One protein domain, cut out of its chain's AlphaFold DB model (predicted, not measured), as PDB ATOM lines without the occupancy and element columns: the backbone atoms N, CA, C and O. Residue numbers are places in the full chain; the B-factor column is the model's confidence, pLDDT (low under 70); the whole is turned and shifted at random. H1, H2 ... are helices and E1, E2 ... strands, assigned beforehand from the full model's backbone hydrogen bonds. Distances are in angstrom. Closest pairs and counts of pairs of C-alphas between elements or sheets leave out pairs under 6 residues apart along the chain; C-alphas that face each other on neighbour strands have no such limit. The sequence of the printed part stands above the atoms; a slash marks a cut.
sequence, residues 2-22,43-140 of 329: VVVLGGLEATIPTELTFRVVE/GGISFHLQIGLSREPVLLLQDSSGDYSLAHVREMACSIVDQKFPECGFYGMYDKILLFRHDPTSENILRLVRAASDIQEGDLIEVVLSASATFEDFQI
ATOM      1  N   VAL A   2     199.683 184.682 182.211       44.97
ATOM      2  CA  VAL A   2     199.594 185.728 181.176       44.97
ATOM      3  C   VAL A   2     199.430 185.076 179.806       44.97
ATOM      4  O   VAL A   2     200.133 184.116 179.491       44.97
ATOM      5  N   VAL A   3     198.458 185.538 179.025       52.53
ATOM      6  CA  VAL A   3     198.173 184.988 177.696       52.53
ATOM      7  C   VAL A   3     199.250 185.482 176.726       52.53
ATOM      8  O   VAL A   3     199.508 186.680 176.639       52.53
ATOM      9  N   VAL A   4     199.900 184.556 176.019       53.78
ATOM     10  CA  VAL A   4     200.909 184.852 174.990       53.78
ATOM     11  C   VAL A   4     200.404 184.271 173.677       53.78
ATOM     12  O   VAL A   4     199.938 183.131 173.658       53.78
ATOM     13  N   LEU A   5     200.478 185.039 172.590       51.84
ATOM     14  CA  LEU A   5     200.206 184.509 171.253       51.84
ATOM     15  C   LEU A   5     201.395 183.650 170.813       51.84
ATOM     16  O   LEU A   5     202.530 184.113 170.831       51.84
ATOM     17  N   GLY A   6     201.146 182.396 170.437       38.94
ATOM     18  CA  GLY A   6     202.142 181.525 169.815       38.94
ATOM     19  C   GLY A   6     201.928 181.488 168.306       38.94
ATOM     20  O   GLY A   6     200.822 181.215 167.859       38.94
ATOM     21  N   GLY A   7     202.969 181.768 167.524       37.84
ATOM     22  CA  GLY A   7     202.932 181.671 166.066       37.84
ATOM     23  C   GLY A   7     204.287 182.015 165.454       37.84
ATOM     24  O   GLY A   7     204.917 182.991 165.860       37.84
ATOM     25  N   LEU A   8     204.751 181.188 164.513       33.56
ATOM     26  CA  LEU A   8     205.877 181.507 163.631       33.56
ATOM     27  C   LEU A   8     205.470 182.720 162.784       33.56
ATOM     28  O   LEU A   8     204.410 182.671 162.174       33.56
ATOM     29  N   GLU A   9     206.276 183.788 162.824       45.50
ATOM     30  CA  GLU A   9     206.162 185.033 162.040       45.50
ATOM     31  C   GLU A   9     204.940 185.130 161.108       45.50
ATOM     32  O   GLU A   9     204.986 184.714 159.953       45.50
ATOM     33  N   ALA A  10     203.852 185.731 161.583       36.91
ATOM     34  CA  ALA A  10     202.784 186.197 160.709       36.91
ATOM     35  C   ALA A  10     201.991 187.305 161.408       36.91
ATOM     36  O   ALA A  10     201.617 187.178 162.569       36.91
ATOM     37  N   THR A  11     201.806 188.406 160.684       44.03
ATOM     38  CA  THR A  11     200.832 189.498 160.839       44.03
ATOM     39  C   THR A  11     199.918 189.432 162.074       44.03
ATOM     40  O   THR A  11     199.131 188.499 162.208       44.03
ATOM     41  N   ILE A  12     199.951 190.465 162.933       50.69
ATOM     42  CA  ILE A  12     199.053 190.577 164.099       50.69
ATOM     43  C   ILE A  12     197.593 190.449 163.619       50.69
ATOM     44  O   ILE A  12     197.138 191.305 162.851       50.69
ATOM     45  N   PRO A  13     196.852 189.409 164.041       54.78
ATOM     46  CA  PRO A  13     195.484 189.195 163.596       54.78
ATOM     47  C   PRO A  13     194.567 190.292 164.142       54.78
ATOM     48  O   PRO A  13     194.699 190.748 165.277       54.78
ATOM     49  N   THR A  14     193.633 190.741 163.307       55.25
ATOM     50  CA  THR A  14     192.699 191.826 163.640       55.25
ATOM     51  C   THR A  14     191.549 191.349 164.526       55.25
ATOM     52  O   THR A  14     190.966 192.143 165.262       55.25
ATOM     53  N   GLU A  15     191.263 190.049 164.469       46.91
ATOM     54  CA  GLU A  15     190.281 189.338 165.280       46.91
ATOM     55  C   GLU A  15     190.877 188.001 165.729       46.91
ATOM     56  O   GLU A  15     191.573 187.329 164.966       46.91
ATOM     57  N   LEU A  16     190.613 187.628 166.977       52.03
ATOM     58  CA  LEU A  16     191.029 186.365 167.572       52.03
ATOM     59  C   LEU A  16     189.790 185.612 168.056       52.03
ATOM     60  O   LEU A  16     189.023 186.123 168.873       52.03
ATOM     61  N   THR A  17     189.614 184.379 167.590       44.94
ATOM     62  CA  THR A  17     188.627 183.445 168.141       44.94
ATOM     63  C   THR A  17     189.306 182.523 169.139       44.94
ATOM     64  O   THR A  17     190.170 181.740 168.748       44.94
ATOM     65  N   PHE A  18     188.924 182.579 170.411       44.41
ATOM     66  CA  PHE A  18     189.479 181.700 171.442       44.41
ATOM     67  C   PHE A  18     188.440 180.660 171.869       44.41
ATOM     68  O   PHE A  18     187.253 180.952 171.973       44.41
ATOM     69  N   ARG A  19     188.882 179.422 172.123       32.59
ATOM     70  CA  ARG A  19     188.072 178.421 172.826       32.59
ATOM     71  C   ARG A  19     188.465 178.444 174.295       32.59
ATOM     72  O   ARG A  19     189.580 178.054 174.640       32.59
ATOM     73  N   VAL A  20     187.551 178.879 175.160       33.53
ATOM     74  CA  VAL A  20     187.692 178.694 176.607       33.53
ATOM     75  C   VAL A  20     187.685 177.193 176.887       33.53
ATOM     76  O   VAL A  20     186.667 176.525 176.721       33.53
ATOM     77  N   VAL A  21     188.823 176.638 177.299       30.89
ATOM     78  CA  VAL A  21     188.843 175.309 177.913       30.89
ATOM     79  C   VAL A  21     188.418 175.516 179.362       30.89
ATOM     80  O   VAL A  21     189.190 176.050 180.156       30.89
ATOM     81  N   GLU A  22     187.172 175.162 179.691       28.42
ATOM     82  CA  GLU A  22     186.629 175.252 181.051       28.42
ATOM     83  C   GLU A  22     187.514 174.471 182.038       28.42
ATOM     84  O   GLU A  22     187.444 173.248 182.170       28.42
ATOM     85  N   GLY A  43     185.856 213.824 182.216       68.81
ATOM     86  CA  GLY A  43     185.264 212.733 181.434       68.81
ATOM     87  C   GLY A  43     186.210 211.544 181.262       68.81
ATOM     88  O   GLY A  43     186.971 211.479 180.302       68.81
ATOM     89  N   GLY A  44     186.183 210.621 182.218       82.06
ATOM     90  CA  GLY A  44     186.928 209.372 182.180       82.06
ATOM     91  C   GLY A  44     186.028 208.209 181.790       82.06
ATOM     92  O   GLY A  44     184.822 208.259 182.024       82.06
ATOM     93  N   ILE A  45     186.635 207.177 181.216       91.00
ATOM     94  CA  ILE A  45     185.970 205.917 180.875       91.00
ATOM     95  C   ILE A  45     186.450 204.857 181.864       91.00
ATOM     96  O   ILE A  45     187.659 204.652 182.015       91.00
ATOM     97  N   SER A  46     185.522 204.191 182.545       93.00
ATOM     98  CA  SER A  46     185.810 203.047 183.406       93.00
ATOM     99  C   SER A  46     185.571 201.739 182.653       93.00
ATOM    100  O   SER A  46     184.554 201.540 181.997       93.00
ATOM    101  N   PHE A  47     186.520 200.816 182.753       94.69
ATOM    102  CA  PHE A  47     186.486 199.509 182.093       94.69
ATOM    103  C   PHE A  47     187.312 198.500 182.904       94.69
ATOM    104  O   PHE A  47     187.845 198.831 183.967       94.69
ATOM    105  N   HIS A  48     187.402 197.256 182.440       93.81
ATOM    106  CA  HIS A  48     188.180 196.210 183.107       93.81
ATOM    107  C   HIS A  48     189.321 195.715 182.219       93.81
ATOM    108  O   HIS A  48     189.108 195.393 181.050       93.81
ATOM    109  N   LEU A  49     190.516 195.584 182.798       92.56
ATOM    110  CA  LEU A  49     191.625 194.842 182.201       92.56
ATOM    111  C   LEU A  49     191.619 193.401 182.715       92.56
ATOM    112  O   LEU A  49     191.570 193.169 183.925       92.56
ATOM    113  N   GLN A  50     191.700 192.434 181.805       86.25
ATOM    114  CA  GLN A  50     191.864 191.019 182.118       86.25
ATOM    115  C   GLN A  50     193.287 190.570 181.780       86.25
ATOM    116  O   GLN A  50     193.763 190.751 180.663       86.25
ATOM    117  N   ILE A  51     193.976 189.995 182.767       82.88
ATOM    118  CA  ILE A  51     195.310 189.408 182.617       82.88
ATOM    119  C   ILE A  51     195.230 187.962 183.111       82.88
ATOM    120  O   ILE A  51     195.259 187.681 184.318       82.88
ATOM    121  N   GLY A  52     195.091 187.030 182.167       74.81
ATOM    122  CA  GLY A  52     194.834 185.625 182.470       74.81
ATOM    123  C   GLY A  52     193.486 185.433 183.157       74.81
ATOM    124  O   GLY A  52     192.454 185.502 182.512       74.81
ATOM    125  N   LEU A  53     193.490 185.155 184.466       68.62
ATOM    126  CA  LEU A  53     192.257 184.987 185.259       68.62
ATOM    127  C   LEU A  53     191.941 186.199 186.145       68.62
ATOM    128  O   LEU A  53     190.881 186.248 186.768       68.62
ATOM    129  N   SER A  54     192.864 187.155 186.238       76.19
ATOM    130  CA  SER A  54     192.693 188.345 187.066       76.19
ATOM    131  C   SER A  54     191.967 189.419 186.271       76.19
ATOM    132  O   SER A  54     192.358 189.704 185.141       76.19
ATOM    133  N   ARG A  55     190.949 190.037 186.876       88.44
ATOM    134  CA  ARG A  55     190.236 191.195 186.328       88.44
ATOM    135  C   ARG A  55     190.448 192.386 187.242       88.44
ATOM    136  O   ARG A  55     190.137 192.293 188.427       88.44
ATOM    137  N   GLU A  56     190.941 193.483 186.691       90.25
ATOM    138  CA  GLU A  56     191.224 194.704 187.440       90.25
ATOM    139  C   GLU A  56     190.438 195.882 186.858       90.25
ATOM    140  O   GLU A  56     190.447 196.075 185.638       90.25
ATOM    141  N   PRO A  57     189.735 196.661 187.700       92.06
ATOM    142  CA  PRO A  57     189.032 197.852 187.254       92.06
ATOM    143  C   PRO A  57     190.030 198.970 186.950       92.06
ATOM    144  O   PRO A  57     190.984 199.196 187.698       92.06
ATOM    145  N   VAL A  58     189.784 199.693 185.865       93.12
ATOM    146  CA  VAL A  58     190.658 200.751 185.367       93.12
ATOM    147  C   VAL A  58     189.831 201.971 184.993       93.12
ATOM    148  O   VAL A  58     188.763 201.845 184.400       93.12
ATOM    149  N   LEU A  59     190.344 203.154 185.329       91.69
ATOM    150  CA  LEU A  59     189.761 204.438 184.956       91.69
ATOM    151  C   LEU A  59     190.726 205.173 184.027       91.69
ATOM    152  O   LEU A  59     191.773 205.644 184.470       91.69
ATOM    153  N   LEU A  60     190.366 205.289 182.750       89.69
ATOM    154  CA  LEU A  60     191.135 206.052 181.774       89.69
ATOM    155  C   LEU A  60     190.654 207.499 181.766       89.69
ATOM    156  O   LEU A  60     189.508 207.792 181.426       89.69
ATOM    157  N   LEU A  61     191.543 208.402 182.163       88.44
ATOM    158  CA  LEU A  61     191.281 209.835 182.172       88.44
ATOM    159  C   LEU A  61     191.644 210.452 180.820       88.44
ATOM    160  O   LEU A  61     192.611 210.041 180.180       88.44
ATOM    161  N   GLN A  62     190.876 211.462 180.422       83.75
ATOM    162  CA  GLN A  62     191.213 212.315 179.287       83.75
ATOM    163  C   GLN A  62     192.464 213.144 179.583       83.75
ATOM    164  O   GLN A  62     192.654 213.629 180.707       83.75
ATOM    165  N   ASP A  63     193.302 213.326 178.568       80.31
ATOM    166  CA  ASP A  63     194.437 214.237 178.636       80.31
ATOM    167  C   ASP A  63     194.001 215.713 178.516       80.31
ATOM    168  O   ASP A  63     192.816 216.046 178.440       80.31
ATOM    169  N   SER A  64     194.965 216.636 178.541       76.75
ATOM    170  CA  SER A  64     194.683 218.077 178.428       76.75
ATOM    171  C   SER A  64     194.104 218.490 177.066       76.75
ATOM    172  O   SER A  64     193.537 219.577 176.972       76.75
ATOM    173  N   SER A  65     194.230 217.645 176.036       76.44
ATOM    174  CA  SER A  65     193.624 217.818 174.708       76.44
ATOM    175  C   SER A  65     192.195 217.279 174.622       76.44
ATOM    176  O   SER A  65     191.497 217.595 173.662       76.44
ATOM    177  N   GLY A  66     191.729 216.520 175.619       73.88
ATOM    178  CA  GLY A  66     190.442 215.836 175.546       73.88
ATOM    179  C   GLY A  66     190.501 214.533 174.745       73.88
ATOM    180  O   GLY A  66     189.458 214.004 174.372       73.88
ATOM    181  N   ASP A  67     191.688 213.969 174.542       78.38
ATOM    182  CA  ASP A  67     191.870 212.672 173.902       78.38
ATOM    183  C   ASP A  67     192.274 211.600 174.923       78.38
ATOM    184  O   ASP A  67     192.735 211.869 176.039       78.38
ATOM    185  N   TYR A  68     192.059 210.343 174.542       84.44
ATOM    186  CA  TYR A  68     192.498 209.183 175.307       84.44
ATOM    187  C   TYR A  68     193.770 208.604 174.683       84.44
ATOM    188  O   TYR A  68     193.859 208.428 173.468       84.44
ATOM    189  N   SER A  69     194.751 208.248 175.514       87.19
ATOM    190  CA  SER A  69     196.022 207.689 175.043       87.19
ATOM    191  C   SER A  69     196.082 206.177 175.225       87.19
ATOM    192  O   SER A  69     196.035 205.663 176.343       87.19
ATOM    193  N   LEU A  70     196.272 205.449 174.120       87.38
ATOM    194  CA  LEU A  70     196.456 203.994 174.160       87.38
ATOM    195  C   LEU A  70     197.763 203.612 174.875       87.38
ATOM    196  O   LEU A  70     197.845 202.551 175.490       87.38
ATOM    197  N   ALA A  71     198.774 204.488 174.838       86.31
ATOM    198  CA  ALA A  71     200.016 204.295 175.582       86.31
ATOM    199  C   ALA A  71     199.762 204.269 177.098       86.31
ATOM    200  O   ALA A  71     200.306 203.409 177.786       86.31
ATOM    201  N   HIS A  72     198.863 205.124 177.596       87.44
ATOM    202  CA  HIS A  72     198.470 205.138 179.007       87.44
ATOM    203  C   HIS A  72     197.771 203.834 179.417       87.44
ATOM    204  O   HIS A  72     198.021 203.297 180.492       87.44
ATOM    205  N   VAL A  73     196.936 203.260 178.541       90.00
ATOM    206  CA  VAL A  73     196.298 201.954 178.797       90.00
ATOM    207  C   VAL A  73     197.335 200.834 178.902       90.00
ATOM    208  O   VAL A  73     197.249 200.002 179.805       90.00
ATOM    209  N   ARG A  74     198.348 200.831 178.025       88.00
ATOM    210  CA  ARG A  74     199.461 199.871 178.100       88.00
ATOM    211  C   ARG A  74     200.290 200.049 179.375       88.00
ATOM    212  O   ARG A  74     200.648 199.055 179.996       88.00
ATOM    213  N   GLU A  75     200.540 201.286 179.800       86.19
ATOM    214  CA  GLU A  75     201.248 201.586 181.053       86.19
ATOM    215  C   GLU A  75     200.486 201.063 182.282       86.19
ATOM    216  O   GLU A  75     201.071 200.403 183.145       86.19
ATOM    217  N   MET A  76     199.165 201.264 182.329       88.38
ATOM    218  CA  MET A  76     198.314 200.696 183.380       88.38
ATOM    219  C   MET A  76     198.352 199.164 183.377       88.38
ATOM    220  O   MET A  76     198.475 198.555 184.440       88.38
ATOM    221  N   ALA A  77     198.304 198.535 182.197       86.88
ATOM    222  CA  ALA A  77     198.432 197.086 182.070       86.88
ATOM    223  C   ALA A  77     199.777 196.583 182.624       86.88
ATOM    224  O   ALA A  77     199.781 195.646 183.419       86.88
ATOM    225  N   CYS A  78     200.899 197.231 182.286       80.75
ATOM    226  CA  CYS A  78     202.217 196.906 182.843       80.75
ATOM    227  C   CYS A  78     202.231 196.989 184.373       80.75
ATOM    228  O   CYS A  78     202.636 196.038 185.033       80.75
ATOM    229  N   SER A  79     201.734 198.094 184.936       83.00
ATOM    230  CA  SER A  79     201.689 198.307 186.389       83.00
ATOM    231  C   SER A  79     200.916 197.198 187.114       83.00
ATOM    232  O   SER A  79     201.377 196.651 188.119       83.00
ATOM    233  N   ILE A  80     199.769 196.789 186.562       82.19
ATOM    234  CA  ILE A  80     198.970 195.688 187.114       82.19
ATOM    235  C   ILE A  80     199.719 194.359 187.009       82.19
ATOM    236  O   ILE A  80     199.702 193.561 187.950       82.19
ATOM    237  N   VAL A  81     200.367 194.100 185.874       75.31
ATOM    238  CA  VAL A  81     201.157 192.884 185.678       75.31
ATOM    239  C   VAL A  81     202.301 192.816 186.690       75.31
ATOM    240  O   VAL A  81     202.448 191.783 187.339       75.31
ATOM    241  N   ASP A  82     203.049 193.900 186.891       74.75
ATOM    242  CA  ASP A  82     204.143 193.959 187.868       74.75
ATOM    243  C   ASP A  82     203.636 193.774 189.306       74.75
ATOM    244  O   ASP A  82     204.265 193.089 190.112       74.75
ATOM    245  N   GLN A  83     202.455 194.309 189.627       74.88
ATOM    246  CA  GLN A  83     201.839 194.129 190.941       74.88
ATOM    247  C   GLN A  83     201.361 192.686 191.178       74.88
ATOM    248  O   GLN A  83     201.493 192.158 192.285       74.88
ATOM    249  N   LYS A  84     200.768 192.041 190.167       69.00
ATOM    250  CA  LYS A  84     200.183 190.690 190.282       69.00
ATOM    251  C   LYS A  84     201.198 189.574 190.055       69.00
ATOM    252  O   LYS A  84     201.016 188.470 190.567       69.00
ATOM    253  N   PHE A  85     202.244 189.851 189.285       67.44
ATOM    254  CA  PHE A  85     203.270 188.901 188.870       67.44
ATOM    255  C   PHE A  85     204.679 189.514 189.001       67.44
ATOM    256  O   PHE A  85     205.429 189.518 188.024       67.44
ATOM    257  N   PRO A  86     205.091 189.967 190.204       60.41
ATOM    258  CA  PRO A  86     206.390 190.624 190.410       60.41
ATOM    259  C   PRO A  86     207.583 189.723 190.053       60.41
ATOM    260  O   PRO A  86     208.639 190.190 189.644       60.41
ATOM    261  N   GLU A  87     207.391 188.405 190.144       50.31
ATOM    262  CA  GLU A  87     208.364 187.367 189.779       50.31
ATOM    263  C   GLU A  87     208.654 187.306 188.261       50.31
ATOM    264  O   GLU A  87     209.588 186.625 187.840       50.31
ATOM    265  N   CYS A  88     207.818 187.936 187.425       55.09
ATOM    266  CA  CYS A  88     207.840 187.781 185.968       55.09
ATOM    267  C   CYS A  88     208.532 188.927 185.213       55.09
ATOM    268  O   CYS A  88     208.697 188.791 184.007       55.09
ATOM    269  N   GLY A  89     208.959 189.993 185.904       51.34
ATOM    270  CA  GLY A  89     209.811 191.066 185.372       51.34
ATOM    271  C   GLY A  89     209.431 191.554 183.972       51.34
ATOM    272  O   GLY A  89     210.145 191.267 183.019       51.34
ATOM    273  N   PHE A  90     208.340 192.313 183.847       58.00
ATOM    274  CA  PHE A  90     207.810 192.797 182.563       58.00
ATOM    275  C   PHE A  90     208.461 194.099 182.054       58.00
ATOM    276  O   PHE A  90     207.921 194.796 181.189       58.00
ATOM    277  N   TYR A  91     209.643 194.435 182.571       56.50
ATOM    278  CA  TYR A  91     210.376 195.634 182.175       56.50
ATOM    279  C   TYR A  91     210.688 195.613 180.670       56.50
ATOM    280  O   TYR A  91     211.325 194.691 180.171       56.50
ATOM    281  N   GLY A  92     210.255 196.650 179.946       59.34
ATOM    282  CA  GLY A  92     210.542 196.813 178.512       59.34
ATOM    283  C   GLY A  92     209.547 196.149 177.554       59.34
ATOM    284  O   GLY A  92     209.740 196.205 176.344       59.34
ATOM    285  N   MET A  93     208.466 195.545 178.059       65.81
ATOM    286  CA  MET A  93     207.515 194.785 177.228       65.81
ATOM    287  C   MET A  93     206.285 195.585 176.791       65.81
ATOM    288  O   MET A  93     205.400 195.039 176.135       65.81
ATOM    289  N   TYR A  94     206.227 196.873 177.138       68.75
ATOM    290  CA  TYR A  94     205.081 197.753 176.903       68.75
ATOM    291  C   TYR A  94     204.684 197.823 175.420       68.75
ATOM    292  O   TYR A  94     203.497 197.795 175.106       68.75
ATOM    293  N   ASP A  95     205.655 197.798 174.505       71.62
ATOM    294  CA  ASP A  95     205.408 197.806 173.055       71.62
ATOM    295  C   ASP A  95     204.914 196.457 172.508       71.62
ATOM    296  O   ASP A  95     204.421 196.373 171.384       71.62
ATOM    297  N   LYS A  96     205.027 195.389 173.303       74.94
ATOM    298  CA  LYS A  96     204.610 194.026 172.941       74.94
ATOM    299  C   LYS A  96     203.255 193.651 173.539       74.94
ATOM    300  O   LYS A  96     202.766 192.550 173.278       74.94
ATOM    301  N   ILE A  97     202.650 194.552 174.317       81.62
ATOM    302  CA  ILE A  97     201.303 194.389 174.857       81.62
ATOM    303  C   ILE A  97     200.277 194.738 173.782       81.62
ATOM    304  O   ILE A  97     200.157 195.877 173.317       81.62
ATOM    305  N   LEU A  98     199.498 193.724 173.435       86.38
ATOM    306  CA  LEU A  98     198.320 193.819 172.600       86.38
ATOM    307  C   LEU A  98     197.084 193.833 173.498       86.38
ATOM    308  O   LEU A  98     196.994 193.101 174.482       86.38
ATOM    309  N   LEU A  99     196.136 194.693 173.149       89.50
ATOM    310  CA  LEU A  99     194.891 194.872 173.879       89.50
ATOM    311  C   LEU A  99     193.759 194.391 172.984       89.50
ATOM    312  O   LEU A  99     193.650 194.836 171.839       89.50
ATOM    313  N   PHE A 100     192.928 193.494 173.496       89.31
ATOM    314  CA  PHE A 100     191.790 192.967 172.760       89.31
ATOM    315  C   PHE A 100     190.496 193.219 173.514       89.31
ATOM    316  O   PHE A 100     190.349 192.823 174.662       89.31
ATOM    317  N   ARG A 101     189.530 193.845 172.857       91.75
ATOM    318  CA  ARG A 101     188.187 194.037 173.389       91.75
ATOM    319  C   ARG A 101     187.355 192.778 173.173       91.75
ATOM    320  O   ARG A 101     187.331 192.244 172.064       91.75
ATOM    321  N   HIS A 102     186.636 192.338 174.201       87.31
ATOM    322  CA  HIS A 102     185.624 191.293 174.053       87.31
ATOM    323  C   HIS A 102     184.419 191.800 173.257       87.31
ATOM    324  O   HIS A 102     183.880 192.869 173.544       87.31
ATOM    325  N   ASP A 103     183.975 191.017 172.277       81.06
ATOM    326  CA  ASP A 103     182.723 191.287 171.579       81.06
ATOM    327  C   ASP A 103     181.528 190.997 172.512       81.06
ATOM    328  O   ASP A 103     181.349 189.856 172.938       81.06
ATOM    329  N   PRO A 104     180.672 191.983 172.832       77.38
ATOM    330  CA  PRO A 104     179.527 191.758 173.713       77.38
ATOM    331  C   PRO A 104     178.480 190.812 173.109       77.38
ATOM    332  O   PRO A 104     177.654 190.265 173.837       77.38
ATOM    333  N   THR A 105     178.488 190.618 171.788       80.69
ATOM    334  CA  THR A 105     177.549 189.728 171.093       80.69
ATOM    335  C   THR A 105     178.033 188.281 171.023       80.69
ATOM    336  O   THR A 105     177.256 187.395 170.669       80.69
ATOM    337  N   SER A 106     179.292 188.015 171.389       74.06
ATOM    338  CA  SER A 106     179.866 186.672 171.332       74.06
ATOM    339  C   SER A 106     180.983 186.466 172.355       74.06
ATOM    340  O   SER A 106     182.001 187.150 172.335       74.06
ATOM    341  N   GLU A 107     180.862 185.428 173.177       66.44
ATOM    342  CA  GLU A 107     181.827 185.143 174.249       66.44
ATOM    343  C   GLU A 107     183.219 184.720 173.754       66.44
ATOM    344  O   GLU A 107     184.173 184.780 174.519       66.44
ATOM    345  N   ASN A 108     183.346 184.309 172.486       69.69
ATOM    346  CA  ASN A 108     184.567 183.711 171.935       69.69
ATOM    347  C   ASN A 108     185.335 184.628 170.967       69.69
ATOM    348  O   ASN A 108     186.296 184.163 170.354       69.69
ATOM    349  N   ILE A 109     184.921 185.889 170.786       74.69
ATOM    350  CA  ILE A 109     185.566 186.823 169.848       74.69
ATOM    351  C   ILE A 109     186.252 187.956 170.610       74.69
ATOM    352  O   ILE A 109     185.648 188.655 171.426       74.69
ATOM    353  N   LEU A 110     187.529 188.141 170.289       82.44
ATOM    354  CA  LEU A 110     188.387 189.224 170.738       82.44
ATOM    355  C   LEU A 110     188.753 190.102 169.541       82.44
ATOM    356  O   LEU A 110     189.295 189.615 168.549       82.44
ATOM    357  N   ARG A 111     188.493 191.404 169.637       82.94
ATOM    358  CA  ARG A 111     188.821 192.389 168.598       82.94
ATOM    359  C   ARG A 111     190.012 193.230 169.025       82.94
ATOM    360  O   ARG A 111     190.028 193.746 170.139       82.94
ATOM    361  N   LEU A 112     191.001 193.390 168.152       85.81
ATOM    362  CA  LEU A 112     192.189 194.185 168.464       85.81
ATOM    363  C   LEU A 112     191.825 195.666 168.664       85.81
ATOM    364  O   LEU A 112     191.224 196.284 167.785       85.81
ATOM    365  N   VAL A 113     192.251 196.247 169.784       90.50
ATOM    366  CA  VAL A 113     192.134 197.682 170.072       90.50
ATOM    367  C   VAL A 113     193.258 198.417 169.340       90.50
ATOM    368  O   VAL A 113     194.437 198.234 169.658       90.50
ATOM    369  N   ARG A 114     192.912 199.243 168.348       87.62
ATOM    370  CA  ARG A 114     193.893 200.003 167.553       87.62
ATOM    371  C   ARG A 114     194.074 201.424 168.065       87.62
ATOM    372  O   ARG A 114     195.172 201.968 167.957       87.62
ATOM    373  N   ALA A 115     193.023 202.001 168.635       88.25
ATOM    374  CA  ALA A 115     193.022 203.325 169.232       88.25
ATOM    375  C   ALA A 115     192.283 203.304 170.575       88.25
ATOM    376  O   ALA A 115     191.418 202.467 170.817       88.25
ATOM    377  N   ALA A 116     192.596 204.253 171.458       88.88
ATOM    378  CA  ALA A 116     191.906 204.353 172.745       88.88
ATOM    379  C   ALA A 116     190.410 204.690 172.592       88.88
ATOM    380  O   ALA A 116     189.621 204.336 173.459       88.88
ATOM    381  N   SER A 117     190.016 205.299 171.469       88.19
ATOM    382  CA  SER A 117     188.615 205.540 171.100       88.19
ATOM    383  C   SER A 117     187.795 204.263 170.894       88.19
ATOM    384  O   SER A 117     186.569 204.326 170.904       88.19
ATOM    385  N   ASP A 118     188.444 203.112 170.688       89.94
ATOM    386  CA  ASP A 118     187.757 201.826 170.522       89.94
ATOM    387  C   ASP A 118     187.257 201.259 171.868       89.94
ATOM    388  O   ASP A 118     186.430 200.338 171.880       89.94
ATOM    389  N   ILE A 119     187.763 201.804 172.984       92.06
ATOM    390  CA  ILE A 119     187.421 201.425 174.358       92.06
ATOM    391  C   ILE A 119     186.216 202.243 174.819       92.06
ATOM    392  O   ILE A 119     186.183 203.468 174.704       92.06
ATOM    393  N   GLN A 120     185.228 201.552 175.372       91.31
ATOM    394  CA  GLN A 120     183.978 202.113 175.861       91.31
ATOM    395  C   GLN A 120     183.767 201.792 177.340       91.31
ATOM    396  O   GLN A 120     184.408 200.913 177.922       91.31
ATOM    397  N   GLU A 121     182.839 202.526 177.950       91.88
ATOM    398  CA  GLU A 121     182.446 202.332 179.341       91.88
ATOM    399  C   GLU A 121     181.951 200.897 179.567       91.88
ATOM    400  O   GLU A 121     181.060 200.411 178.869       91.88
ATOM    401  N   GLY A 122     182.532 200.227 180.559       90.69
ATOM    402  CA  GLY A 122     182.196 198.859 180.930       90.69
ATOM    403  C   GLY A 122     182.854 197.765 180.084       90.69
ATOM    404  O   GLY A 122     182.607 196.592 180.365       90.69
ATOM    405  N   ASP A 123     183.697 198.101 179.101       93.81
ATOM    406  CA  ASP A 123     184.368 197.092 178.278       93.81
ATOM    407  C   ASP A 123     185.251 196.143 179.105       93.81
ATOM    408  O   ASP A 123     185.838 196.503 180.131       93.81
ATOM    409  N   LEU A 124     185.379 194.909 178.612       90.75
ATOM    410  CA  LEU A 124     186.381 193.954 179.068       90.75
ATOM    411  C   LEU A 124     187.496 193.886 178.026       90.75
ATOM    412  O   LEU A 124     187.257 193.501 176.877       90.75
ATOM    413  N   ILE A 125     188.703 194.264 178.437       92.69
ATOM    414  CA  ILE A 125     189.889 194.299 177.587       92.69
ATOM    415  C   ILE A 125     190.871 193.218 178.052       92.69
ATOM    416  O   ILE A 125     191.419 193.297 179.150       92.69
ATOM    417  N   GLU A 126     191.106 192.211 177.217       89.12
ATOM    418  CA  GLU A 126     192.116 191.174 177.420       89.12
ATOM    419  C   GLU A 126     193.509 191.721 177.080       89.12
ATOM    420  O   GLU A 126     193.748 192.251 175.989       89.12
ATOM    421  N   VAL A 127     194.440 191.567 178.019       86.31
ATOM    422  CA  VAL A 127     195.851 191.918 177.861       86.31
ATOM    423  C   VAL A 127     196.610 190.686 177.388       86.31
ATOM    424  O   VAL A 127     196.751 189.699 178.115       86.31
ATOM    425  N   VAL A 128     197.145 190.767 176.176       80.62
ATOM    426  CA  VAL A 128     197.842 189.661 175.524       80.62
ATOM    427  C   VAL A 128     199.249 190.093 175.139       80.62
ATOM    428  O   VAL A 128     199.468 191.195 174.645       80.62
ATOM    429  N   LEU A 129     200.224 189.211 175.330       74.88
ATOM    430  CA  LEU A 129     201.590 189.451 174.874       74.88
ATOM    431  C   LEU A 129     201.785 188.923 173.456       74.88
ATOM    432  O   LEU A 129     201.421 187.785 173.145       74.88
ATOM    433  N   SER A 130     202.387 189.751 172.608       73.88
ATOM    434  CA  SER A 130     202.752 189.383 171.243       73.88
ATOM    435  C   SER A 130     203.739 188.208 171.204       73.88
ATOM    436  O   SER A 130     204.645 188.116 172.033       73.88
ATOM    437  N   ALA A 131     203.621 187.370 170.168       58.62
ATOM    438  CA  ALA A 131     204.546 186.274 169.857       58.62
ATOM    439  C   ALA A 131     205.995 186.741 169.619       58.62
ATOM    440  O   ALA A 131     206.938 185.969 169.771       58.62
ATOM    441  N   SER A 132     206.181 188.018 169.262       55.22
ATOM    442  CA  SER A 132     207.489 188.660 169.063       55.22
ATOM    443  C   SER A 132     208.220 189.020 170.365       55.22
ATOM    444  O   SER A 132     209.297 189.623 170.341       55.22
ATOM    445  N   ALA A 133     207.647 188.689 171.521       56.62
ATOM    446  CA  ALA A 133     208.333 188.779 172.796       56.62
ATOM    447  C   ALA A 133     209.225 187.536 172.973       56.62
ATOM    448  O   ALA A 133     208.762 186.420 173.200       56.62
ATOM    449  N   THR A 134     210.523 187.732 172.753       48.22
ATOM    450  CA  THR A 134     211.539 186.683 172.683       48.22
ATOM    451  C   THR A 134     212.027 186.279 174.075       48.22
ATOM    452  O   THR A 134     211.773 186.952 175.072       48.22
ATOM    453  N   PHE A 135     212.781 185.180 174.150       46.53
ATOM    454  CA  PHE A 135     213.456 184.713 175.371       46.53
ATOM    455  C   PHE A 135     214.414 185.752 175.997       46.53
ATOM    456  O   PHE A 135     214.764 185.630 177.166       46.53
ATOM    457  N   GLU A 136     214.843 186.766 175.247       50.47
ATOM    458  CA  GLU A 136     215.660 187.862 175.783       50.47
ATOM    459  C   GLU A 136     214.808 188.900 176.529       50.47
ATOM    460  O   GLU A 136     215.292 189.527 177.469       50.47
ATOM    461  N   ASP A 137     213.524 189.019 176.174       51.19
ATOM    462  CA  ASP A 137     212.578 189.951 176.796       51.19
ATOM    463  C   ASP A 137     211.885 189.351 178.026       51.19
ATOM    464  O   ASP A 137     211.451 190.070 178.921       51.19
ATOM    465  N   PHE A 138     211.802 188.021 178.088       51.50
ATOM    466  CA  PHE A 138     211.297 187.288 179.236       51.50
ATOM    467  C   PHE A 138     212.390 186.415 179.838       51.50
ATOM    468  O   PHE A 138     212.789 185.413 179.250       51.50
ATOM    469  N   GLN A 139     212.713 186.599 181.115       51.28
ATOM    470  CA  GLN A 139     213.332 185.501 181.877       51.28
ATOM    471  C   GLN A 139     212.340 184.339 182.156       51.28
ATOM    472  O   GLN A 139     212.611 183.452 182.970       51.28
ATOM    473  N   ILE A 140     211.183 184.313 181.481       53.72
ATOM    474  CA  ILE A 140     210.147 183.284 181.579       53.72
ATOM    475  C   ILE A 140     210.489 182.153 180.605       53.72
ATOM    476  O   ILE A 140     210.098 182.147 179.439       53.72
TER     477      ILE A 140
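What this domain is: This is residues 2 to 22 and 43 to 140 of the 329 residues of the protein "serine/threonine-protein kinase D1" of Erinaceus europaeus (UniProt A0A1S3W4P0). One strongly twisted sheet of six strands runs through the body, and a single helix, H1, packs slantwise over the part of it made by E3, E2, E6 and E4. E5 and E1 carry the sheet on to its far edge, and long unnamed stretches, residues 2 to 14 and 85 to 96, lie round it. The printed part has 119 residues with one named helix and six named strands, in the order E1 E2 E3 H1 E4 E5 E6; the class is mixed, helices and strands, with under half of the residues in named elements. The sheet is mixed, in the order E1 E5 E4 E6 E2 E3. The whole is compact, with a radius of gyration of the C-alphas of 14.3 A and spans of 40 by 32 by 28 A.

How they stand to each other: Start at residues 15 to 17, edge strand E1, antiparallel to E5, residues 109 to 112, with N 16 and O 110 2.9 A apart. E5 forms a hairpin with E4, residues 97 to 102; N 101 and O 111 are 2.8 A apart. Next comes E6, residues 124 to 129, antiparallel to E4, with N 100 and O 126 at 2.9 A. E2, residues 45 to 51, is parallel to E6, with N 50 and O 125 at 2.8 A. E2 and E3, residues 54 to 60, form a hairpin with N 47 and O 58 at 3.0 A; E3 is the other edge strand. Look then at H1, residues 70 to 84, on the sheet at a height of 7.0 A, in two layers, a helix on one face of a sheet. It lies over E2, slantwise at 51 degrees on the local plane, and only just not over E3, on which 2 of its C-alphas fall. Its closest C-alphas to E4 are those of Arg 74 and Ile 97, 6.6 A apart. E3, H1 and E4 make a split strand-helix-strand unit, two strands running the same way with E6 and E2 between them, and its crossover is right-handed. In H1 every O i to N i+4 pair is within hydrogen-bond range. Residues 3 to 4 pair, parallel, with residues 128 to 129 of E6.

Where its parts are: Find C-alpha 15 at (190.281, 189.338, 165.280), where E1 begins. E2 runs 19.0 A and E3 18.5 A. H1 starts at C-alpha 70, (196.456, 203.994, 174.160), and runs 21.2 A. E4 measures 16.0 A, E5 10.0 A, and E6 16.4 A, ending at C-alpha 129, (201.590, 189.451, 174.874).

The domain as a whole: The C-alphas of Glu 22 and Ser 64, the two farthest apart, are 43.7 A apart. Residues 23 to 42 are not printed, and C-alphas 22 and 43 stand 37.5 A apart across the cut. The links H1 to E4 and E5 to E6 are long. The model's confidence is under 70 at 46 residues, among them 2 to 22, 84 to 94 and 131 to 140.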